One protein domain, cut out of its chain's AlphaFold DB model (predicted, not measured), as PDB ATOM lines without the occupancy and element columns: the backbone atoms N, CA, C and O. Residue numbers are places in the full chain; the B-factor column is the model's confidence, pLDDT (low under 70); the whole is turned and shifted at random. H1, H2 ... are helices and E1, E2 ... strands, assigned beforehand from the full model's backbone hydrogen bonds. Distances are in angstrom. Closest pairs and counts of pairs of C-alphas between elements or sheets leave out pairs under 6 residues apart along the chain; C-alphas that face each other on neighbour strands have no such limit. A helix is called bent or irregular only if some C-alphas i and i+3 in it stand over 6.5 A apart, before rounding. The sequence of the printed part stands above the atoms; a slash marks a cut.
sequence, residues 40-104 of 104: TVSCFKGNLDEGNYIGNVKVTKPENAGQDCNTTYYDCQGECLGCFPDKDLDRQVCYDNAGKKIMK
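AT A GLANCE: This is residues 40 to 104 of the 104 residues of an uncharacterized protein of Desulfuromonadales bacterium (UniProt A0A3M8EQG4). A strongly twisted sheet of five strands curls round one short helix, H1, which packs on one face of the sheet against E3, E1 and E2 above all. This makes two layers, with the strand E5 at one edge of the sheet and the strand E2 at the other. The printed part has 65 residues, with one named helix and five named strands in the order E1, E2, H1, E3, E4, E5 along the chain; the sheet runs E2, E1, E3, E4, E5, with neighbours antiparallel throughout, and the class is mixed, helices and strands. The whole is compact, with a radius of gyration of the C-alphas of 10.2 A, and rounded, with spans of 32 by 25 by 18 A.

HOW THE PARTS SIT: E1, residues 40 to 45, is an inner strand of the sheet, and E2, residues 53 to 59, is an edge strand beside it. The two form a hairpin, antiparallel with 142 degrees between their directions; N 43 and O 55 are 2.8 A apart and N 57 and O 41 are 2.9 A apart, both within hydrogen-bond range. H1, residues 62 to 72, is on the sheet, which curls round it. The closest C-alphas of E2 and H1 are those of Val 59 and Ala 65, 6.3 A apart, and the closest of E1 and H1 are those of Cys 43 and Cys 69, 5.7 A apart. H1 is irregular, with C-alphas 63 and 66 at 7.4 A, and 5 of its 7 O i to N i+4 pairs are within hydrogen-bond range. E3, residues 80 to 85, is the antiparallel neighbour of E1 at 142 degrees, with N 42 and O 83 at 2.8 A. The closest C-alphas of H1 and E3 are those of Gly 66 and Gly 82, 4.5 A apart. E2, H1 and E3 form a split strand-helix-strand unit, two strands that run the same way with a helix between them along the chain and E1 between them in the sheet; its crossover is right-handed. E4, residues 92 to 95, forms a hairpin with E3 at 147 degrees, with N 82 and O 95 at 2.9 A. E5, residues 101 to 103, is the other edge strand and forms a hairpin with E4 at 152 degrees, with N 102 and O 94 at 2.8 A. E3, E4 and E5 make a meander, each strand the antiparallel neighbour of the one before. E1 and E5 are apart, as are E2 and E4, and E2 and E5.

IN THESE COORDINATES: E1 begins at C-alpha 40, (117.953, 119.315, 116.289), and is 16.7 A long from first to last C-alpha. E2, the longest strand by residues, is 16.9 A long. H1 begins at C-alpha 62, (114.174, 113.194, 110.226), and is 15.4 A long. E3 is 16.8 A long and its centre is the nearest to the mean of the C-alphas, at 2.2 A. E4 and E5 have four and three residues; E5 ends at C-alpha 103, (110.608, 121.811, 101.222).

THE WHOLE: The two C-alphas farthest apart are those of Tyr 74 and Asp 88, at 31.9 A, and the C-alphas of Thr 40 and Lys 104 are 16.7 A apart. The printed part has no cut and ends at residue 104, the chain's last residue. The links from E2 to H1 and from E4 to E5 are tight, the other three are short, and none is long. The mean pLDDT of the printed part is 90.3, and residues 50 and 89 are under 70.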
ATOM      1  N   THR A  40     118.747 118.219 115.720       94.06
ATOM      2  CA  THR A  40     117.953 119.315 116.289       94.06
ATOM      3  C   THR A  40     117.001 119.843 115.225       94.06
ATOM      4  O   THR A  40     117.430 120.226 114.139       94.06
ATOM      5  N   VAL A  41     115.716 119.852 115.556       94.88
ATOM      6  CA  VAL A  41     114.600 120.197 114.679       94.88
ATOM      7  C   VAL A  41     113.852 121.384 115.271       94.88
ATOM      8  O   VAL A  41     113.502 121.363 116.448       94.88
ATOM      9  N   SER A  42     113.561 122.380 114.441       94.75
ATOM     10  CA  SER A  42     112.673 123.503 114.738       94.75
ATOM     11  C   SER A  42     111.218 123.113 114.483       94.75
ATOM     12  O   SER A  42     110.875 122.669 113.388       94.75
ATOM     13  N   CYS A  43     110.350 123.301 115.469       95.38
ATOM     14  CA  CYS A  43     108.926 123.005 115.379       95.38
ATOM     15  C   CYS A  43     108.121 124.256 115.020       95.38
ATOM     16  O   CYS A  43     108.314 125.321 115.617       95.38
ATOM     17  N   PHE A  44     107.180 124.104 114.090       94.81
ATOM     18  CA  PHE A  44     106.274 125.158 113.638       94.81
ATOM     19  C   PHE A  44     104.816 124.697 113.684       94.81
ATOM     20  O   PHE A  44     104.507 123.576 113.281       94.81
ATOM     21  N   LYS A  45     103.913 125.564 114.146       93.44
ATOM     22  CA  LYS A  45     102.476 125.298 114.255       93.44
ATOM     23  C   LYS A  45     101.739 125.618 112.952       93.44
ATOM     24  O   LYS A  45     101.686 126.773 112.543       93.44
ATOM     25  N   GLY A  46     101.112 124.614 112.337       83.25
ATOM     26  CA  GLY A  46     100.154 124.769 111.234       83.25
ATOM     27  C   GLY A  46     100.752 125.154 109.874       83.25
ATOM     28  O   GLY A  46     100.246 124.718 108.843       83.25
ATOM     29  N   ASN A  47     101.829 125.941 109.830       82.25
ATOM     30  CA  ASN A  47     102.566 126.247 108.604       82.25
ATOM     31  C   ASN A  47     104.021 126.661 108.906       82.25
ATOM     32  O   ASN A  47     104.480 126.564 110.039       82.25
ATOM     33  N   LEU A  48     104.752 127.105 107.879       85.38
ATOM     34  CA  LEU A  48     106.179 127.416 107.964       85.38
ATOM     35  C   LEU A  48     106.513 128.909 108.118       85.38
ATOM     36  O   LEU A  48     107.687 129.262 108.050       85.38
ATOM     37  N   ASP A  49     105.540 129.800 108.259       81.62
ATOM     38  CA  ASP A  49     105.769 131.249 108.281       81.62
ATOM     39  C   ASP A  49     106.474 131.718 109.567       81.62
ATOM     40  O   ASP A  49     106.332 131.128 110.646       81.62
ATOM     41  N   GLU A  50     107.243 132.806 109.458       68.50
ATOM     42  CA  GLU A  50     107.870 133.455 110.612       68.50
ATOM     43  C   GLU A  50     106.780 133.956 111.573       68.50
ATOM     44  O   GLU A  50     105.948 134.786 111.217       68.50
ATOM     45  N   GLY A  51     106.763 133.408 112.790       74.50
ATOM     46  CA  GLY A  51     105.713 133.642 113.791       74.50
ATOM     47  C   GLY A  51     105.011 132.368 114.263       74.50
ATOM     48  O   GLY A  51     104.471 132.358 115.364       74.50
ATOM     49  N   ASN A  52     105.097 131.278 113.493       89.81
ATOM     50  CA  ASN A  52     104.554 129.973 113.885       89.81
ATOM     51  C   ASN A  52     105.575 129.049 114.551       89.81
ATOM     52  O   ASN A  52     105.229 127.941 114.953       89.81
ATOM     53  N   TYR A  53     106.825 129.493 114.686       93.19
ATOM     54  CA  TYR A  53     107.837 128.782 115.458       93.19
ATOM     55  C   TYR A  53     107.418 128.676 116.930       93.19
ATOM     56  O   TYR A  53     107.056 129.675 117.550       93.19
ATOM     57  N   ILE A  54     107.521 127.473 117.493       93.38
ATOM     58  CA  ILE A  54     107.118 127.188 118.879       93.38
ATOM     59  C   ILE A  54     108.255 126.648 119.751       93.38
ATOM     60  O   ILE A  54     108.189 126.751 120.975       93.38
ATOM     61  N   GLY A  55     109.311 126.089 119.157       94.75
ATOM     62  CA  GLY A  55     110.426 125.531 119.915       94.75
ATOM     63  C   GLY A  55     111.276 124.550 119.117       94.75
ATOM     64  O   GLY A  55     111.082 124.397 117.914       94.75
ATOM     65  N   ASN A  56     112.214 123.884 119.794       96.06
ATOM     66  CA  ASN A  56     113.104 122.896 119.190       96.06
ATOM     67  C   ASN A  56     113.014 121.550 119.911       96.06
ATOM     68  O   ASN A  56     112.970 121.504 121.143       96.06
ATOM     69  N   VAL A  57     113.100 120.463 119.148       95.50
ATOM     70  CA  VAL A  57     113.186 119.086 119.651       95.50
ATOM     71  C   VAL A  57     114.419 118.389 119.091       95.50
ATOM     72  O   VAL A  57     114.957 118.778 118.055       95.50
ATOM     73  N   LYS A  58     114.890 117.358 119.791       94.81
ATOM     74  CA  LYS A  58     115.916 116.450 119.276       94.81
ATOM     75  C   LYS A  58     115.241 115.174 118.808       94.81
ATOM     76  O   LYS A  58     114.517 114.570 119.593       94.81
ATOM     77  N   VAL A  59     115.510 114.774 117.573       92.81
ATOM     78  CA  VAL A  59     114.949 113.559 116.978       92.81
ATOM     79  C   VAL A  59     116.061 112.640 116.510       92.81
ATOM     80  O   VAL A  59     117.115 113.094 116.070       92.81
ATOM     81  N   THR A  60     115.818 111.339 116.573       90.50
ATOM     82  CA  THR A  60     116.748 110.326 116.055       90.50
ATOM     83  C   THR A  60     116.581 110.101 114.557       90.50
ATOM     84  O   THR A  60     117.490 109.603 113.899       90.50
ATOM     85  N   LYS A  61     115.417 110.463 114.004       91.00
ATOM     86  CA  LYS A  61     115.076 110.281 112.593       91.00
ATOM     87  C   LYS A  61     114.367 111.515 112.034       91.00
ATOM     88  O   LYS A  61     113.365 111.928 112.621       91.00
ATOM     89  N   PRO A  62     114.828 112.076 110.901       90.94
ATOM     90  CA  PRO A  62     114.174 113.194 110.226       90.94
ATOM     91  C   PRO A  62     112.670 113.021 110.012       90.94
ATOM     92  O   PRO A  62     111.900 113.945 110.245       90.94
ATOM     93  N   GLU A  63     112.245 111.833 109.587       93.62
ATOM     94  CA  GLU A  63     110.858 111.526 109.245       93.62
ATOM     95  C   GLU A  63     109.898 111.601 110.440       93.62
ATOM     96  O   GLU A  63     108.707 111.833 110.249       93.62
ATOM     97  N   ASN A  64     110.416 111.476 111.664       95.19
ATOM     98  CA  ASN A  64     109.627 111.574 112.890       95.19
ATOM     99  C   ASN A  64     109.488 113.019 113.386       95.19
ATOM    100  O   ASN A  64     108.748 113.268 114.332       95.19
ATOM    101  N   ALA A  65     110.165 113.983 112.755       95.06
ATOM    102  CA  ALA A  65     110.236 115.365 113.219       95.06
ATOM    103  C   ALA A  65     108.858 115.991 113.492       95.06
ATOM    104  O   ALA A  65     108.650 116.578 114.552       95.06
ATOM    105  N   GLY A  66     107.891 115.816 112.585       95.12
ATOM    106  CA  GLY A  66     106.526 116.303 112.794       95.12
ATOM    107  C   GLY A  66     105.817 115.614 113.966       95.12
ATOM    108  O   GLY A  66     105.180 116.282 114.780       95.12
ATOM    109  N   GLN A  67     105.956 114.295 114.103       95.75
ATOM    110  CA  GLN A  67     105.349 113.530 115.199       95.75
ATOM    111  C   GLN A  67     105.934 113.920 116.564       95.75
ATOM    112  O   GLN A  67     105.189 114.122 117.528       95.75
ATOM    113  N   ASP A  68     107.253 114.080 116.644       96.19
ATOM    114  CA  ASP A  68     107.952 114.443 117.877       96.19
ATOM    115  C   ASP A  68     107.630 115.886 118.290       96.19
ATOM    116  O   ASP A  68     107.398 116.154 119.475       96.19
ATOM    117  N   CYS A  69     107.500 116.805 117.326       96.25
ATOM    118  CA  CYS A  69     106.980 118.150 117.575       96.25
ATOM    119  C   CYS A  69     105.550 118.111 118.139       96.25
ATOM    120  O   CYS A  69     105.276 118.766 119.142       96.25
ATOM    121  N   ASN A  70     104.650 117.318 117.543       95.81
ATOM    122  CA  ASN A  70     103.267 117.179 118.018       95.81
ATOM    123  C   ASN A  70     103.166 116.524 119.402       95.81
ATOM    124  O   ASN A  70     102.267 116.850 120.174       95.81
ATOM    125  N   THR A  71     104.085 115.616 119.722       95.69
ATOM    126  CA  THR A  71     104.144 114.953 121.031       95.69
ATOM    127  C   THR A  71     104.686 115.894 122.107       95.69
ATOM    128  O   THR A  71     104.212 115.874 123.241       95.69
ATOM    129  N   THR A  72     105.666 116.729 121.757       96.50
ATOM    130  CA  THR A  72     106.319 117.643 122.704       96.50
ATOM    131  C   THR A  72     105.484 118.893 122.970       96.50
ATOM    132  O   THR A  72     105.426 119.369 124.104       96.50
ATOM    133  N   TYR A  73     104.827 119.431 121.942       95.19
ATOM    134  CA  TYR A  73     104.102 120.692 122.020       95.19
ATOM    135  C   TYR A  73     102.599 120.484 121.806       95.19
ATOM    136  O   TYR A  73     102.111 120.409 120.681       95.19
ATOM    137  N   TYR A  74     101.834 120.470 122.900       90.25
ATOM    138  CA  TYR A  74     100.372 120.323 122.859       90.25
ATOM    139  C   TYR A  74      99.664 121.417 122.048       90.25
ATOM    140  O   TYR A  74      98.617 121.168 121.446       90.25
ATOM    141  N   ASP A  75     100.258 122.608 121.977       86.88
ATOM    142  CA  ASP A  75      99.733 123.746 121.220       86.88
ATOM    143  C   ASP A  75      99.623 123.467 119.716       86.88
ATOM    144  O   ASP A  75      98.886 124.173 119.025       86.88
ATOM    145  N   CYS A  76     100.317 122.438 119.221       89.19
ATOM    146  CA  CYS A  76     100.259 121.978 117.840       89.19
ATOM    147  C   CYS A  76      98.930 121.333 117.451       89.19
ATOM    148  O   CYS A  76      98.600 121.336 116.273       89.19
ATOM    149  N   GLN A  77      98.205 120.725 118.399       90.81
ATOM    150  CA  GLN A  77      96.954 119.992 118.138       90.81
ATOM    151  C   GLN A  77      97.032 118.967 116.979       90.81
ATOM    152  O   GLN A  77      96.029 118.682 116.333       90.81
ATOM    153  N   GLY A  78      98.210 118.385 116.719       91.50
ATOM    154  CA  GLY A  78      98.425 117.424 115.626       91.50
ATOM    155  C   GLY A  78      98.878 118.039 114.295       91.50
ATOM    156  O   GLY A  78      99.119 117.300 113.342       91.50
ATOM    157  N   GLU A  79      99.028 119.363 114.220       92.94
ATOM    158  CA  GLU A  79      99.313 120.109 112.988       92.94
ATOM    159  C   GLU A  79     100.746 120.663 112.916       92.94
ATOM    160  O   GLU A  79     101.036 121.551 112.113       92.94
ATOM    161  N   CYS A  80     101.662 120.185 113.762       94.50
ATOM    162  CA  CYS A  80     103.038 120.669 113.723       94.50
ATOM    163  C   CYS A  80     103.889 120.073 112.610       94.50
ATOM    164  O   CYS A  80     103.773 118.901 112.243       94.50
ATOM    165  N   LEU A  81     104.799 120.922 112.142       95.31
ATOM    166  CA  LEU A  81     105.862 120.611 111.205       95.31
ATOM    167  C   LEU A  81     107.191 120.671 111.952       95.31
ATOM    168  O   LEU A  81     107.439 121.621 112.695       95.31
ATOM    169  N   GLY A  82     108.046 119.677 111.744       95.62
ATOM    170  CA  GLY A  82     109.418 119.695 112.234       95.62
ATOM    171  C   GLY A  82     110.385 119.934 111.082       95.62
ATOM    172  O   GLY A  82     110.398 119.150 110.135       95.62
ATOM    173  N   CYS A  83     111.184 120.998 111.155       94.69
ATOM    174  CA  CYS A  83     112.142 121.381 110.125       94.69
ATOM    175  C   CYS A  83     113.578 121.393 110.631       94.69
ATOM    176  O   CYS A  83     113.852 121.771 111.766       94.69
ATOM    177  N   PHE A  84     114.513 121.053 109.760       93.19
ATOM    178  CA  PHE A  84     115.940 121.173 110.020       93.19
ATOM    179  C   PHE A  84     116.652 121.663 108.750       93.19
ATOM    180  O   PHE A  84     116.138 121.472 107.640       93.19
ATOM    181  N   PRO A  85     117.805 122.338 108.889       89.62
ATOM    182  CA  PRO A  85     118.579 122.777 107.738       89.62
ATOM    183  C   PRO A  85     119.086 121.566 106.956       89.62
ATOM    184  O   PRO A  85     119.670 120.641 107.526       89.62
ATOM    185  N   ASP A  86     118.871 121.584 105.644       84.88
ATOM    186  CA  ASP A  86     119.561 120.676 104.740       84.88
ATOM    187  C   ASP A  86     120.997 121.196 104.575       84.88
ATOM    188  O   ASP A  86     121.221 122.380 104.337       84.88
ATOM    189  N   LYS A  87     121.999 120.341 104.802       78.44
ATOM    190  CA  LYS A  87     123.407 120.767 104.719       78.44
ATOM    191  C   LYS A  87     123.860 120.965 103.270       78.44
ATOM    192  O   LYS A  87     124.843 121.667 103.043       78.44
ATOM    193  N   ASP A  88     123.154 120.360 102.316       82.94
ATOM    194  CA  ASP A  88     123.508 120.355 100.897       82.94
ATOM    195  C   ASP A  88     122.726 121.407 100.102       82.94
ATOM    196  O   ASP A  88     123.180 121.903  99.069       82.94
ATOM    197  N   LEU A  89     121.532 121.750 100.576       66.50
ATOM    198  CA  LEU A  89     120.634 122.712  99.955       66.50
ATOM    199  C   LEU A  89     120.432 123.838 100.962       66.50
ATOM    200  O   LEU A  89     119.966 123.558 102.050       66.50
ATOM    201  N   ASP A  90     120.749 125.089 100.617       79.50
ATOM    202  CA  ASP A  90     120.560 126.292 101.463       79.50
ATOM    203  C   ASP A  90     119.062 126.593 101.726       79.50
ATOM    204  O   ASP A  90     118.496 127.591 101.286       79.50
ATOM    205  N   ARG A  91     118.370 125.613 102.305       84.00
ATOM    206  CA  ARG A  91     116.926 125.408 102.392       84.00
ATOM    207  C   ARG A  91     116.631 124.581 103.637       84.00
ATOM    208  O   ARG A  91     117.496 123.873 104.158       84.00
ATOM    209  N   GLN A  92     115.386 124.615 104.095       88.69
ATOM    210  CA  GLN A  92     114.952 123.754 105.191       88.69
ATOM    211  C   GLN A  92     114.157 122.563 104.663       88.69
ATOM    212  O   GLN A  92     113.309 122.677 103.771       88.69
ATOM    213  N   VAL A  93     114.427 121.400 105.247       92.44
ATOM    214  CA  VAL A  93     113.627 120.197 105.047       92.44
ATOM    215  C   VAL A  93     112.696 120.059 106.234       92.44
ATOM    216  O   VAL A  93     113.144 120.004 107.375       92.44
ATOM    217  N   CYS A  94     111.403 119.988 105.948       94.06
ATOM    218  CA  CYS A  94     110.351 119.863 106.938       94.06
ATOM    219  C   CYS A  94     109.610 118.536 106.781       94.06
ATOM    220  O   CYS A  94     109.450 118.037 105.665       94.06
ATOM    221  N   TYR A  95     109.108 117.997 107.886       95.06
ATOM    222  CA  TYR A  95     108.228 116.833 107.910       95.06
ATOM    223  C   TYR A  95     106.960 117.145 108.701       95.06
ATOM    224  O   TYR A  95     107.026 117.774 109.760       95.06
ATOM    225  N   ASP A  96     105.813 116.712 108.180       93.94
ATOM    226  CA  ASP A  96     104.533 116.787 108.886       93.94
ATOM    227  C   ASP A  96     104.302 115.584 109.816       93.94
ATOM    228  O   ASP A  96     105.132 114.679 109.925       93.94
ATOM    229  N   ASN A  97     103.160 115.568 110.506       92.38
ATOM    230  CA  ASN A  97     102.779 114.484 111.415       92.38
ATOM    231  C   ASN A  97     102.621 113.113 110.723       92.38
ATOM    232  O   ASN A  97     102.644 112.082 111.387       92.38
ATOM    233  N   ALA A  98     102.449 113.083 109.398       92.62
ATOM    234  CA  ALA A  98     102.381 111.852 108.615       92.62
ATOM    235  C   ALA A  98     103.762 111.408 108.093       92.62
ATOM    236  O   ALA A  98     103.849 110.432 107.347       92.62
ATOM    237  N   GLY A  99     104.836 112.128 108.439       91.62
ATOM    238  CA  GLY A  99     106.181 111.886 107.920       91.62
ATOM    239  C   GLY A  99     106.341 112.297 106.454       91.62
ATOM    240  O   GLY A  99     107.280 111.867 105.779       91.62
ATOM    241  N   LYS A 100     105.442 113.130 105.918       93.00
ATOM    242  CA  LYS A 100     105.558 113.642 104.552       93.00
ATOM    243  C   LYS A 100     106.569 114.784 104.514       93.00
ATOM    244  O   LYS A 100     106.443 115.771 105.236       93.00
ATOM    245  N   LYS A 101     107.536 114.670 103.602       93.06
ATOM    246  CA  LYS A 101     108.551 115.698 103.341       93.06
ATOM    247  C   LYS A 101     107.948 116.925 102.647       93.06
ATOM    248  O   LYS A 101     107.243 116.802 101.643       93.06
ATOM    249  N   ILE A 102     108.294 118.107 103.144       90.25
ATOM    250  CA  ILE A 102     107.932 119.432 102.633       90.25
ATOM    251  C   ILE A 102     109.230 120.242 102.516       90.25
ATOM    252  O   ILE A 102     110.067 120.199 103.415       90.25
ATOM    253  N   MET A 103     109.431 120.950 101.403       84.06
ATOM    254  CA  MET A 103     110.608 121.811 101.222       84.06
ATOM    255  C   MET A 103     110.234 123.275 101.420       84.06
ATOM    256  O   MET A 103     109.187 123.703 100.931       84.06
ATOM    257  N   LYS A 104     111.109 124.014 102.102       72.81
ATOM    258  CA  LYS A 104     110.995 125.451 102.347       72.81
ATOM    259  C   LYS A 104     112.266 126.162 101.917       72.81
ATOM    260  O   LYS A 104     113.358 125.686 102.303       72.81
TER     261      LYS A 104